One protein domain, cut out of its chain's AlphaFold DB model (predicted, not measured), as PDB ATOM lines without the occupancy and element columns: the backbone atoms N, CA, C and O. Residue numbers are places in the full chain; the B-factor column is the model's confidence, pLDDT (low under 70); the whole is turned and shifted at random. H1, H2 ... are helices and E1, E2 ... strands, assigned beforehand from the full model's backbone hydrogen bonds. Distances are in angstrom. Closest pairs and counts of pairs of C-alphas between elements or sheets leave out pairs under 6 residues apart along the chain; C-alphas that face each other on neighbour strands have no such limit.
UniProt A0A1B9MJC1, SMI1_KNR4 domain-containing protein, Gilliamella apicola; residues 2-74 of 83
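Overview. This is residues 2 to 74 of the 83 residues of the protein "SMI1_KNR4 domain-containing protein" of Gilliamella apicola (UniProt A0A1B9MJC1). Little regular structure: a two-stranded antiparallel hairpin, E1 and E2, lies at one end, its tip sticking out at residues 54 to 59, and two short helices, H1 and H2, lie toward the other, with long unnamed stretches. The 73 printed residues hold H1, H2, E1, E2 in chain order, a mixed class with 28 residues in named elements. The whole is only just compact, close to loose, with radius of gyration of the C-alphas 13.5 A and spans 40 by 35 by 20 A.

Arrangement. Hairpin strands E1, residues 52 to 55, and E2, residues 58 to 61, have N 53 and O 60 within hydrogen-bond range at 3.0 A. Residues 44 to 45 pair antiparallel with 64 to 65. H2, residues 32 to 40, and H1, residues 16 to 26, are close but not clearly touching; their closest C-alphas, Leu 19 and Lys 35, are 7.2 A apart. They run opposite ways at a steep tilt of 60 degrees. H1 is apart from both strands. In both helices every O i to N i+4 pair is within hydrogen-bond range.

Along the chain. E1 spans 9.7 A, E2 10.1 A, H2 12.6 A and H1 15.3 A, first to last C-alpha. H1 begins at C-alpha 16 (-16.522, 23.756, -22.773); E2 ends at C-alpha 61 (-16.962, 14.892, 1.413).

Size, cuts and confidence. The farthest C-alphas, Lys 17 and Pro 57, are 40.2 A apart. The printed part has no cut; H2 to E1 is a long link. pLDDT is under 70 at residues 2 to 11, 46 to 53, 63 and 70 to 74.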
ATOM      1  N   ILE A   2     -11.093  39.895   7.582       31.91
ATOM      2  CA  ILE A   2     -10.956  39.828   6.124       31.91
ATOM      3  C   ILE A   2     -11.663  38.543   5.705       31.91
ATOM      4  O   ILE A   2     -11.283  37.460   6.143       31.91
ATOM      5  N   ASN A   3     -12.738  38.667   4.931       39.28
ATOM      6  CA  ASN A   3     -13.410  37.524   4.332       39.28
ATOM      7  C   ASN A   3     -12.476  36.978   3.237       39.28
ATOM      8  O   ASN A   3     -12.461  37.489   2.120       39.28
ATOM      9  N   ILE A   4     -11.615  36.025   3.608       48.16
ATOM     10  CA  ILE A   4     -10.558  35.415   2.773       48.16
ATOM     11  C   ILE A   4     -11.127  34.613   1.587       48.16
ATOM     12  O   ILE A   4     -10.410  34.220   0.675       48.16
ATOM     13  N   ASP A   5     -12.442  34.433   1.557       51.97
ATOM     14  CA  ASP A   5     -13.113  33.384   0.809       51.97
ATOM     15  C   ASP A   5     -14.138  33.924  -0.195       51.97
ATOM     16  O   ASP A   5     -15.168  33.297  -0.454       51.97
ATOM     17  N   ASN A   6     -13.870  35.094  -0.777       55.31
ATOM     18  CA  ASN A   6     -14.738  35.666  -1.802       55.31
ATOM     19  C   ASN A   6     -14.543  34.932  -3.139       55.31
ATOM     20  O   ASN A   6     -13.932  35.445  -4.078       55.31
ATOM     21  N   PHE A   7     -15.054  33.705  -3.225       60.91
ATOM     22  CA  PHE A   7     -15.282  33.064  -4.508       60.91
ATOM     23  C   PHE A   7     -16.474  33.744  -5.182       60.91
ATOM     24  O   PHE A   7     -17.552  33.849  -4.604       60.91
ATOM     25  N   TYR A   8     -16.252  34.252  -6.391       59.06
ATOM     26  CA  TYR A   8     -17.259  34.971  -7.164       59.06
ATOM     27  C   TYR A   8     -17.837  34.055  -8.237       59.06
ATOM     28  O   TYR A   8     -17.111  33.223  -8.782       59.06
ATOM     29  N   ASP A   9     -19.114  34.249  -8.574       66.56
ATOM     30  CA  ASP A   9     -19.757  33.624  -9.734       66.56
ATOM     31  C   ASP A   9     -19.663  32.077  -9.759       66.56
ATOM     32  O   ASP A   9     -19.607  31.458 -10.824       66.56
ATOM     33  N   CYS A  10     -19.626  31.431  -8.592       68.81
ATOM     34  CA  CYS A  10     -19.509  29.968  -8.464       68.81
ATOM     35  C   CYS A  10     -20.755  29.227  -8.965       68.81
ATOM     36  O   CYS A  10     -20.684  28.082  -9.411       68.81
ATOM     37  N   GLU A  11     -21.897  29.906  -8.933       68.69
ATOM     38  CA  GLU A  11     -23.167  29.479  -9.503       68.69
ATOM     39  C   GLU A  11     -23.206  29.573 -11.037       68.69
ATOM     40  O   GLU A  11     -24.090  28.986 -11.670       68.69
ATOM     41  N   LYS A  12     -22.259  30.287 -11.666       74.81
ATOM     42  CA  LYS A  12     -22.193  30.361 -13.128       74.81
ATOM     43  C   LYS A  12     -21.641  29.057 -13.677       74.81
ATOM     44  O   LYS A  12     -20.484  28.710 -13.439       74.81
ATOM     45  N   LYS A  13     -22.468  28.378 -14.471       78.06
ATOM     46  CA  LYS A  13     -22.061  27.198 -15.236       78.06
ATOM     47  C   LYS A  13     -20.922  27.557 -16.178       78.06
ATOM     48  O   LYS A  13     -20.994  28.555 -16.897       78.06
ATOM     49  N   LEU A  14     -19.897  26.718 -16.183       84.62
ATOM     50  CA  LEU A  14     -18.845  26.793 -17.180       84.62
ATOM     51  C   LEU A  14     -19.309  26.151 -18.479       84.62
ATOM     52  O   LEU A  14     -20.072  25.185 -18.486       84.62
ATOM     53  N   THR A  15     -18.802  26.688 -19.577       87.75
ATOM     54  CA  THR A  15     -18.924  26.083 -20.901       87.75
ATOM     55  C   THR A  15     -17.651  25.319 -21.256       87.75
ATOM     56  O   THR A  15     -16.578  25.598 -20.718       87.75
ATOM     57  N   ASP A  16     -17.721  24.426 -22.243       87.56
ATOM     58  CA  ASP A  16     -16.522  23.756 -22.773       87.56
ATOM     59  C   ASP A  16     -15.477  24.760 -23.279       87.56
ATOM     60  O   ASP A  16     -14.274  24.548 -23.139       87.56
ATOM     61  N   LYS A  17     -15.924  25.908 -23.810       89.94
ATOM     62  CA  LYS A  17     -15.028  26.998 -24.223       89.94
ATOM     63  C   LYS A  17     -14.237  27.563 -23.046       89.94
ATOM     64  O   LYS A  17     -13.068  27.894 -23.215       89.94
ATOM     65  N   ASP A  18     -14.857  27.662 -21.876       87.88
ATOM     66  CA  ASP A  18     -14.209  28.168 -20.668       87.88
ATOM     67  C   ASP A  18     -13.146  27.204 -20.147       87.88
ATOM     68  O   ASP A  18     -12.054  27.632 -19.769       87.88
ATOM     69  N   LEU A  19     -13.451  25.906 -20.172       89.06
ATOM     70  CA  LEU A  19     -12.514  24.857 -19.782       89.06
ATOM     71  C   LEU A  19     -11.334  24.784 -20.753       89.06
ATOM     72  O   LEU A  19     -10.191  24.817 -20.307       89.06
ATOM     73  N   ASN A  20     -11.597  24.810 -22.063       90.19
ATOM     74  CA  ASN A  20     -10.552  24.826 -23.088       90.19
ATOM     75  C   ASN A  20      -9.671  26.080 -22.986       90.19
ATOM     76  O   ASN A  20      -8.451  26.004 -23.120       90.19
ATOM     77  N   ALA A  21     -10.263  27.250 -22.726       90.19
ATOM     78  CA  ALA A  21      -9.497  28.473 -22.497       90.19
ATOM     79  C   ALA A  21      -8.588  28.348 -21.265       90.19
ATOM     80  O   ALA A  21      -7.464  28.853 -21.278       90.19
ATOM     81  N   CYS A  22      -9.054  27.664 -20.218       86.69
ATOM     82  CA  CYS A  22      -8.266  27.428 -19.017       86.69
ATOM     83  C   CYS A  22      -7.121  26.434 -19.256       86.69
ATOM     84  O   CYS A  22      -5.982  26.728 -18.899       86.69
ATOM     85  N   GLU A  23      -7.392  25.318 -19.936       90.62
ATOM     86  CA  GLU A  23      -6.375  24.350 -20.372       90.62
ATOM     87  C   GLU A  23      -5.277  25.017 -21.201       90.62
ATOM     88  O   GLU A  23      -4.096  24.885 -20.883       90.62
ATOM     89  N   ASN A  24      -5.662  25.821 -22.197       90.38
ATOM     90  CA  ASN A  24      -4.721  26.555 -23.043       90.38
ATOM     91  C   ASN A  24      -3.878  27.556 -22.244       90.38
ATOM     92  O   ASN A  24      -2.684  27.699 -22.499       90.38
ATOM     93  N   LYS A  25      -4.484  28.252 -21.275       87.94
ATOM     94  CA  LYS A  25      -3.777  29.226 -20.434       87.94
ATOM     95  C   LYS A  25      -2.779  28.558 -19.488       87.94
ATOM     96  O   LYS A  25      -1.722  29.126 -19.228       87.94
ATOM     97  N   LEU A  26      -3.134  27.400 -18.939       84.56
ATOM     98  CA  LEU A  26      -2.319  26.671 -17.967       84.56
ATOM     99  C   LEU A  26      -1.335  25.693 -18.627       84.56
ATOM    100  O   LEU A  26      -0.416  25.230 -17.960       84.56
ATOM    101  N   GLY A  27      -1.518  25.377 -19.911       87.06
ATOM    102  CA  GLY A  27      -0.726  24.367 -20.613       87.06
ATOM    103  C   GLY A  27      -0.957  22.951 -20.074       87.06
ATOM    104  O   GLY A  27      -0.042  22.132 -20.108       87.06
ATOM    105  N   ILE A  28      -2.151  22.670 -19.545       89.12
ATOM    106  CA  ILE A  28      -2.518  21.369 -18.967       89.12
ATOM    107  C   ILE A  28      -3.733  20.780 -19.677       89.12
ATOM    108  O   ILE A  28      -4.523  21.503 -20.279       89.12
ATOM    109  N   THR A  29      -3.931  19.476 -19.518       90.44
ATOM    110  CA  THR A  29      -5.192  18.807 -19.847       90.44
ATOM    111  C   THR A  29      -5.924  18.452 -18.559       90.44
ATOM    112  O   THR A  29      -5.411  17.709 -17.722       90.44
ATOM    113  N   ILE A  30      -7.126  18.990 -18.389       85.69
ATOM    114  CA  ILE A  30      -8.041  18.668 -17.299       85.69
ATOM    115  C   ILE A  30      -8.699  17.316 -17.630       85.69
ATOM    116  O   ILE A  30      -9.273  17.160 -18.710       85.69
ATOM    117  N   PRO A  31      -8.669  16.328 -16.720       87.38
ATOM    118  CA  PRO A  31      -9.361  15.058 -16.924       87.38
ATOM    119  C   PRO A  31     -10.865  15.242 -17.170       87.38
ATOM    120  O   PRO A  31     -11.497  16.085 -16.536       87.38
ATOM    121  N   ASN A  32     -11.466  14.418 -18.035       84.38
ATOM    122  CA  ASN A  32     -12.887  14.538 -18.399       84.38
ATOM    123  C   ASN A  32     -13.830  14.481 -17.186       84.38
ATOM    124  O   ASN A  32     -14.741  15.294 -17.087       84.38
ATOM    125  N   SER A  33     -13.561  13.602 -16.218       79.56
ATOM    126  CA  SER A  33     -14.334  13.524 -14.969       79.56
ATOM    127  C   SER A  33     -14.292  14.827 -14.163       79.56
ATOM    128  O   SER A  33     -15.280  15.229 -13.553       79.56
ATOM    129  N   LEU A  34     -13.154  15.526 -14.189       79.62
ATOM    130  CA  LEU A  34     -12.992  16.816 -13.529       79.62
ATOM    131  C   LEU A  34     -13.670  17.942 -14.327       79.62
ATOM    132  O   LEU A  34     -14.253  18.844 -13.730       79.62
ATOM    133  N   LYS A  35     -13.667  17.873 -15.663       85.38
ATOM    134  CA  LYS A  35     -14.439  18.790 -16.521       85.38
ATOM    135  C   LYS A  35     -15.937  18.687 -16.237       85.38
ATOM    136  O   LYS A  35     -16.574  19.711 -16.007       85.38
ATOM    137  N   GLU A  36     -16.480  17.472 -16.174       81.19
ATOM    138  CA  GLU A  36     -17.890  17.225 -15.835       81.19
ATOM    139  C   GLU A  36     -18.264  17.806 -14.468       81.19
ATOM    140  O   GLU A  36     -19.328  18.413 -14.312       81.19
ATOM    141  N   LEU A  37     -17.369  17.682 -13.486       78.56
ATOM    142  CA  LEU A  37     -17.553  18.308 -12.184       78.56
ATOM    143  C   LEU A  37     -17.638  19.838 -12.307       78.56
ATOM    144  O   LEU A  37     -18.587  20.441 -11.809       78.56
ATOM    145  N   TYR A  38     -16.679  20.451 -13.002       80.94
ATOM    146  CA  TYR A  38     -16.577  21.904 -13.147       80.94
ATOM    147  C   TYR A  38     -17.714  22.534 -13.974       80.94
ATOM    148  O   TYR A  38     -18.106  23.674 -13.713       80.94
ATOM    149  N   VAL A  39     -18.289  21.802 -14.935       80.88
ATOM    150  CA  VAL A  39     -19.496  22.227 -15.675       80.88
ATOM    151  C   VAL A  39     -20.711  22.316 -14.746       80.88
ATOM    152  O   VAL A  39     -21.522  23.239 -14.862       80.88
ATOM    153  N   ASN A  40     -20.834  21.369 -13.814       74.38
ATOM    154  CA  ASN A  40     -21.955  21.302 -12.879       74.38
ATOM    155  C   ASN A  40     -21.769  22.213 -11.660       74.38
ATOM    156  O   ASN A  40     -22.754  22.709 -11.109       74.38
ATOM    157  N   CYS A  41     -20.526  22.440 -11.239       72.62
ATOM    158  CA  CYS A  41     -20.175  23.270 -10.098       72.62
ATOM    159  C   CYS A  41     -18.831  23.961 -10.354       72.62
ATOM    160  O   CYS A  41     -17.784  23.325 -10.402       72.62
ATOM    161  N   ASN A  42     -18.839  25.283 -10.496       76.00
ATOM    162  CA  ASN A  42     -17.646  26.064 -10.821       76.00
ATOM    163  C   ASN A  42     -16.851  26.463  -9.561       76.00
ATOM    164  O   ASN A  42     -16.273  27.541  -9.512       76.00
ATOM    165  N   GLY A  43     -16.828  25.619  -8.528       75.62
ATOM    166  CA  GLY A  43     -16.175  25.893  -7.244       75.62
ATOM    167  C   GLY A  43     -17.094  26.523  -6.198       75.62
ATOM    168  O   GLY A  43     -18.316  26.538  -6.335       75.62
ATOM    169  N   GLY A  44     -16.492  27.026  -5.120       71.75
ATOM    170  CA  GLY A  44     -17.222  27.596  -3.990       71.75
ATOM    171  C   GLY A  44     -17.751  26.540  -3.021       71.75
ATOM    172  O   GLY A  44     -17.230  25.427  -2.961       71.75
ATOM    173  N   ASN A  45     -18.746  26.919  -2.214       70.19
ATOM    174  CA  ASN A  45     -19.398  26.002  -1.277       70.19
ATOM    175  C   ASN A  45     -20.284  25.028  -2.045       70.19
ATOM    176  O   ASN A  45     -21.160  25.439  -2.809       70.19
ATOM    177  N   VAL A  46     -20.083  23.737  -1.811       65.75
ATOM    178  CA  VAL A  46     -20.852  22.713  -2.505       65.75
ATOM    179  C   VAL A  46     -22.116  22.400  -1.707       65.75
ATOM    180  O   VAL A  46     -22.049  21.942  -0.572       65.75
ATOM    181  N   TYR A  47     -23.293  22.643  -2.294       55.00
ATOM    182  CA  TYR A  47     -24.589  22.396  -1.636       55.00
ATOM    183  C   TYR A  47     -24.945  20.904  -1.497       55.00
ATOM    184  O   TYR A  47     -25.885  20.558  -0.782       55.00
ATOM    185  N   ARG A  48     -24.230  20.014  -2.197       57.53
ATOM    186  CA  ARG A  48     -24.356  18.550  -2.119       57.53
ATOM    187  C   ARG A  48     -22.989  17.921  -2.334       57.53
ATOM    188  O   ARG A  48     -22.230  18.431  -3.146       57.53
ATOM    189  N   SER A  49     -22.699  16.810  -1.662       61.19
ATOM    190  CA  SER A  49     -21.436  16.086  -1.827       61.19
ATOM    191  C   SER A  49     -21.220  15.701  -3.299       61.19
ATOM    192  O   SER A  49     -21.871  14.803  -3.827       61.19
ATOM    193  N   ILE A  50     -20.346  16.444  -3.981       61.06
ATOM    194  CA  ILE A  50     -19.976  16.232  -5.392       61.06
ATOM    195  C   ILE A  50     -19.074  15.014  -5.579       61.06
ATOM    196  O   ILE A  50     -18.957  14.478  -6.677       61.06
ATOM    197  N   CYS A  51     -18.408  14.601  -4.505       63.53
ATOM    198  CA  CYS A  51     -17.489  13.487  -4.486       63.53
ATOM    199  C   CYS A  51     -17.431  12.950  -3.058       63.53
ATOM    200  O   CYS A  51     -17.123  13.698  -2.126       63.53
ATOM    201  N   ARG A  52     -17.730  11.657  -2.911       64.31
ATOM    202  CA  ARG A  52     -17.503  10.896  -1.685       64.31
ATOM    203  C   ARG A  52     -16.281  10.030  -1.893       64.31
ATOM    204  O   ARG A  52     -16.286   9.158  -2.761       64.31
ATOM    205  N   ILE A  53     -15.246  10.281  -1.108       67.69
ATOM    206  CA  ILE A  53     -14.048   9.449  -1.097       67.69
ATOM    207  C   ILE A  53     -14.137   8.582   0.153       67.69
ATOM    208  O   ILE A  53     -14.133   9.096   1.270       67.69
ATOM    209  N   ALA A  54     -14.248   7.270  -0.036       70.38
ATOM    210  CA  ALA A  54     -14.227   6.312   1.058       70.38
ATOM    211  C   ALA A  54     -12.791   5.828   1.281       70.38
ATOM    212  O   ALA A  54     -12.174   5.257   0.380       70.38
ATOM    213  N   TYR A  55     -12.269   6.037   2.486       73.00
ATOM    214  CA  TYR A  55     -11.022   5.437   2.949       73.00
ATOM    215  C   TYR A  55     -11.271   4.872   4.350       73.00
ATOM    216  O   TYR A  55     -11.181   5.618   5.327       73.00
ATOM    217  N   PRO A  56     -11.648   3.583   4.468       75.69
ATOM    218  CA  PRO A  56     -12.097   3.007   5.731       75.69
ATOM    219  C   PRO A  56     -11.116   3.272   6.886       75.69
ATOM    220  O   PRO A  56      -9.910   3.087   6.704       75.69
ATOM    221  N   PRO A  57     -11.602   3.682   8.075       80.50
ATOM    222  CA  PRO A  57     -13.006   3.811   8.498       80.50
ATOM    223  C   PRO A  57     -13.670   5.166   8.172       80.50
ATOM    224  O   PRO A  57     -14.740   5.461   8.698       80.50
ATOM    225  N   TYR A  58     -13.040   6.012   7.358       77.25
ATOM    226  CA  TYR A  58     -13.451   7.394   7.139       77.25
ATOM    227  C   TYR A  58     -14.157   7.595   5.793       77.25
ATOM    228  O   TYR A  58     -13.767   7.040   4.761       77.25
ATOM    229  N   GLU A  59     -15.167   8.457   5.803       77.19
ATOM    230  CA  GLU A  59     -15.784   9.010   4.603       77.19
ATOM    231  C   GLU A  59     -15.449  10.498   4.515       77.19
ATOM    232  O   GLU A  59     -15.581  11.237   5.493       77.19
ATOM    233  N   PHE A  60     -15.006  10.933   3.338       74.00
ATOM    234  CA  PHE A  60     -14.674  12.325   3.067       74.00
ATOM    235  C   PHE A  60     -15.644  12.903   2.044       74.00
ATOM    236  O   PHE A  60     -15.898  12.298   0.999       74.00
ATOM    237  N   GLU A  61     -16.140  14.105   2.327       72.06
ATOM    238  CA  GLU A  61     -16.962  14.892   1.413       72.06
ATOM    239  C   GLU A  61     -16.259  16.213   1.094       72.06
ATOM    240  O   GLU A  61     -15.731  16.890   1.981       72.06
ATOM    241  N   ILE A  62     -16.254  16.600  -0.182       71.75
ATOM    242  CA  ILE A  62     -15.725  17.904  -0.588       71.75
ATOM    243  C   ILE A  62     -16.764  18.979  -0.252       71.75
ATOM    244  O   ILE A  62     -17.781  19.100  -0.932       71.75
ATOM    245  N   LEU A  63     -16.484  19.776   0.782       67.88
ATOM    246  CA  LEU A  63     -17.341  20.889   1.217       67.88
ATOM    247  C   LEU A  63     -17.124  22.169   0.398       67.88
ATOM    248  O   LEU A  63     -18.043  22.974   0.230       67.88
ATOM    249  N   LYS A  64     -15.900  22.369  -0.106       72.25
ATOM    250  CA  LYS A  64     -15.494  23.569  -0.840       72.25
ATOM    251  C   LYS A  64     -14.321  23.270  -1.765       72.25
ATOM    252  O   LYS A  64     -13.423  22.523  -1.383       72.25
ATOM    253  N   PHE A  65     -14.295  23.873  -2.949       77.25
ATOM    254  CA  PHE A  65     -13.150  23.778  -3.860       77.25
ATOM    255  C   PHE A  65     -12.970  25.052  -4.687       77.25
ATOM    256  O   PHE A  65     -13.873  25.885  -4.789       77.25
ATOM    257  N   LEU A  66     -11.770  25.225  -5.243       77.62
ATOM    258  CA  LEU A  66     -11.395  26.447  -5.948       77.62
ATOM    259  C   LEU A  66     -12.117  26.564  -7.303       77.62
ATOM    260  O   LEU A  66     -12.103  25.599  -8.078       77.62
ATOM    261  N   PRO A  67     -12.690  27.741  -7.622       76.94
ATOM    262  CA  PRO A  67     -13.225  28.020  -8.946       76.94
ATOM    263  C   PRO A  67     -12.099  28.066  -9.977       76.94
ATOM    264  O   PRO A  67     -11.050  28.665  -9.739       76.94
ATOM    265  N   ILE A  68     -12.326  27.478 -11.153       77.94
ATOM    266  CA  ILE A  68     -11.281  27.376 -12.184       77.94
ATOM    267  C   ILE A  68     -11.153  28.653 -13.033       77.94
ATOM    268  O   ILE A  68     -10.102  28.910 -13.616       77.94
ATOM    269  N   LYS A  69     -12.217  29.469 -13.103       71.88
ATOM    270  CA  LYS A  69     -12.284  30.661 -13.970       71.88
ATOM    271  C   LYS A  69     -12.364  31.984 -13.209       71.88
ATOM    272  O   LYS A  69     -11.691  32.940 -13.581       71.88
ATOM    273  N   TYR A  70     -13.188  32.063 -12.164       66.62
ATOM    274  CA  TYR A  70     -13.506  33.324 -11.472       66.62
ATOM    275  C   TYR A  70     -12.705  33.542 -10.188       66.62
ATOM    276  O   TYR A  70     -13.110  34.308  -9.311       66.62
ATOM    277  N   LEU A  71     -11.543  32.897 -10.073       63.91
ATOM    278  CA  LEU A  71     -10.633  33.144  -8.968       63.91
ATOM    279  C   LEU A  71     -10.089  34.580  -9.065       63.91
ATOM    280  O   LEU A  71      -9.170  34.861  -9.837       63.91
ATOM    281  N   ARG A  72     -10.636  35.509  -8.268       56.38
ATOM    282  CA  ARG A  72      -9.942  36.769  -7.983       56.38
ATOM    283  C   ARG A  72      -8.877  36.479  -6.947       56.38
ATOM    284  O   ARG A  72      -9.161  36.209  -5.788       56.38
ATOM    285  N   MET A  73      -7.641  36.512  -7.415       51.69
ATOM    286  CA  MET A  73      -6.449  36.215  -6.644       51.69
ATOM    287  C   MET A  73      -6.146  37.363  -5.670       51.69
ATOM    288  O   MET A  73      -5.227  38.149  -5.874       51.69
ATOM    289  N   THR A  74      -6.930  37.482  -4.604       43.69
ATOM    290  CA  THR A  74      -6.513  38.194  -3.394       43.69
ATOM    291  C   THR A  74      -6.105  37.143  -2.369       43.69
ATOM    292  O   THR A  74      -6.929  36.669  -1.604       43.69
TER     293      THR A  74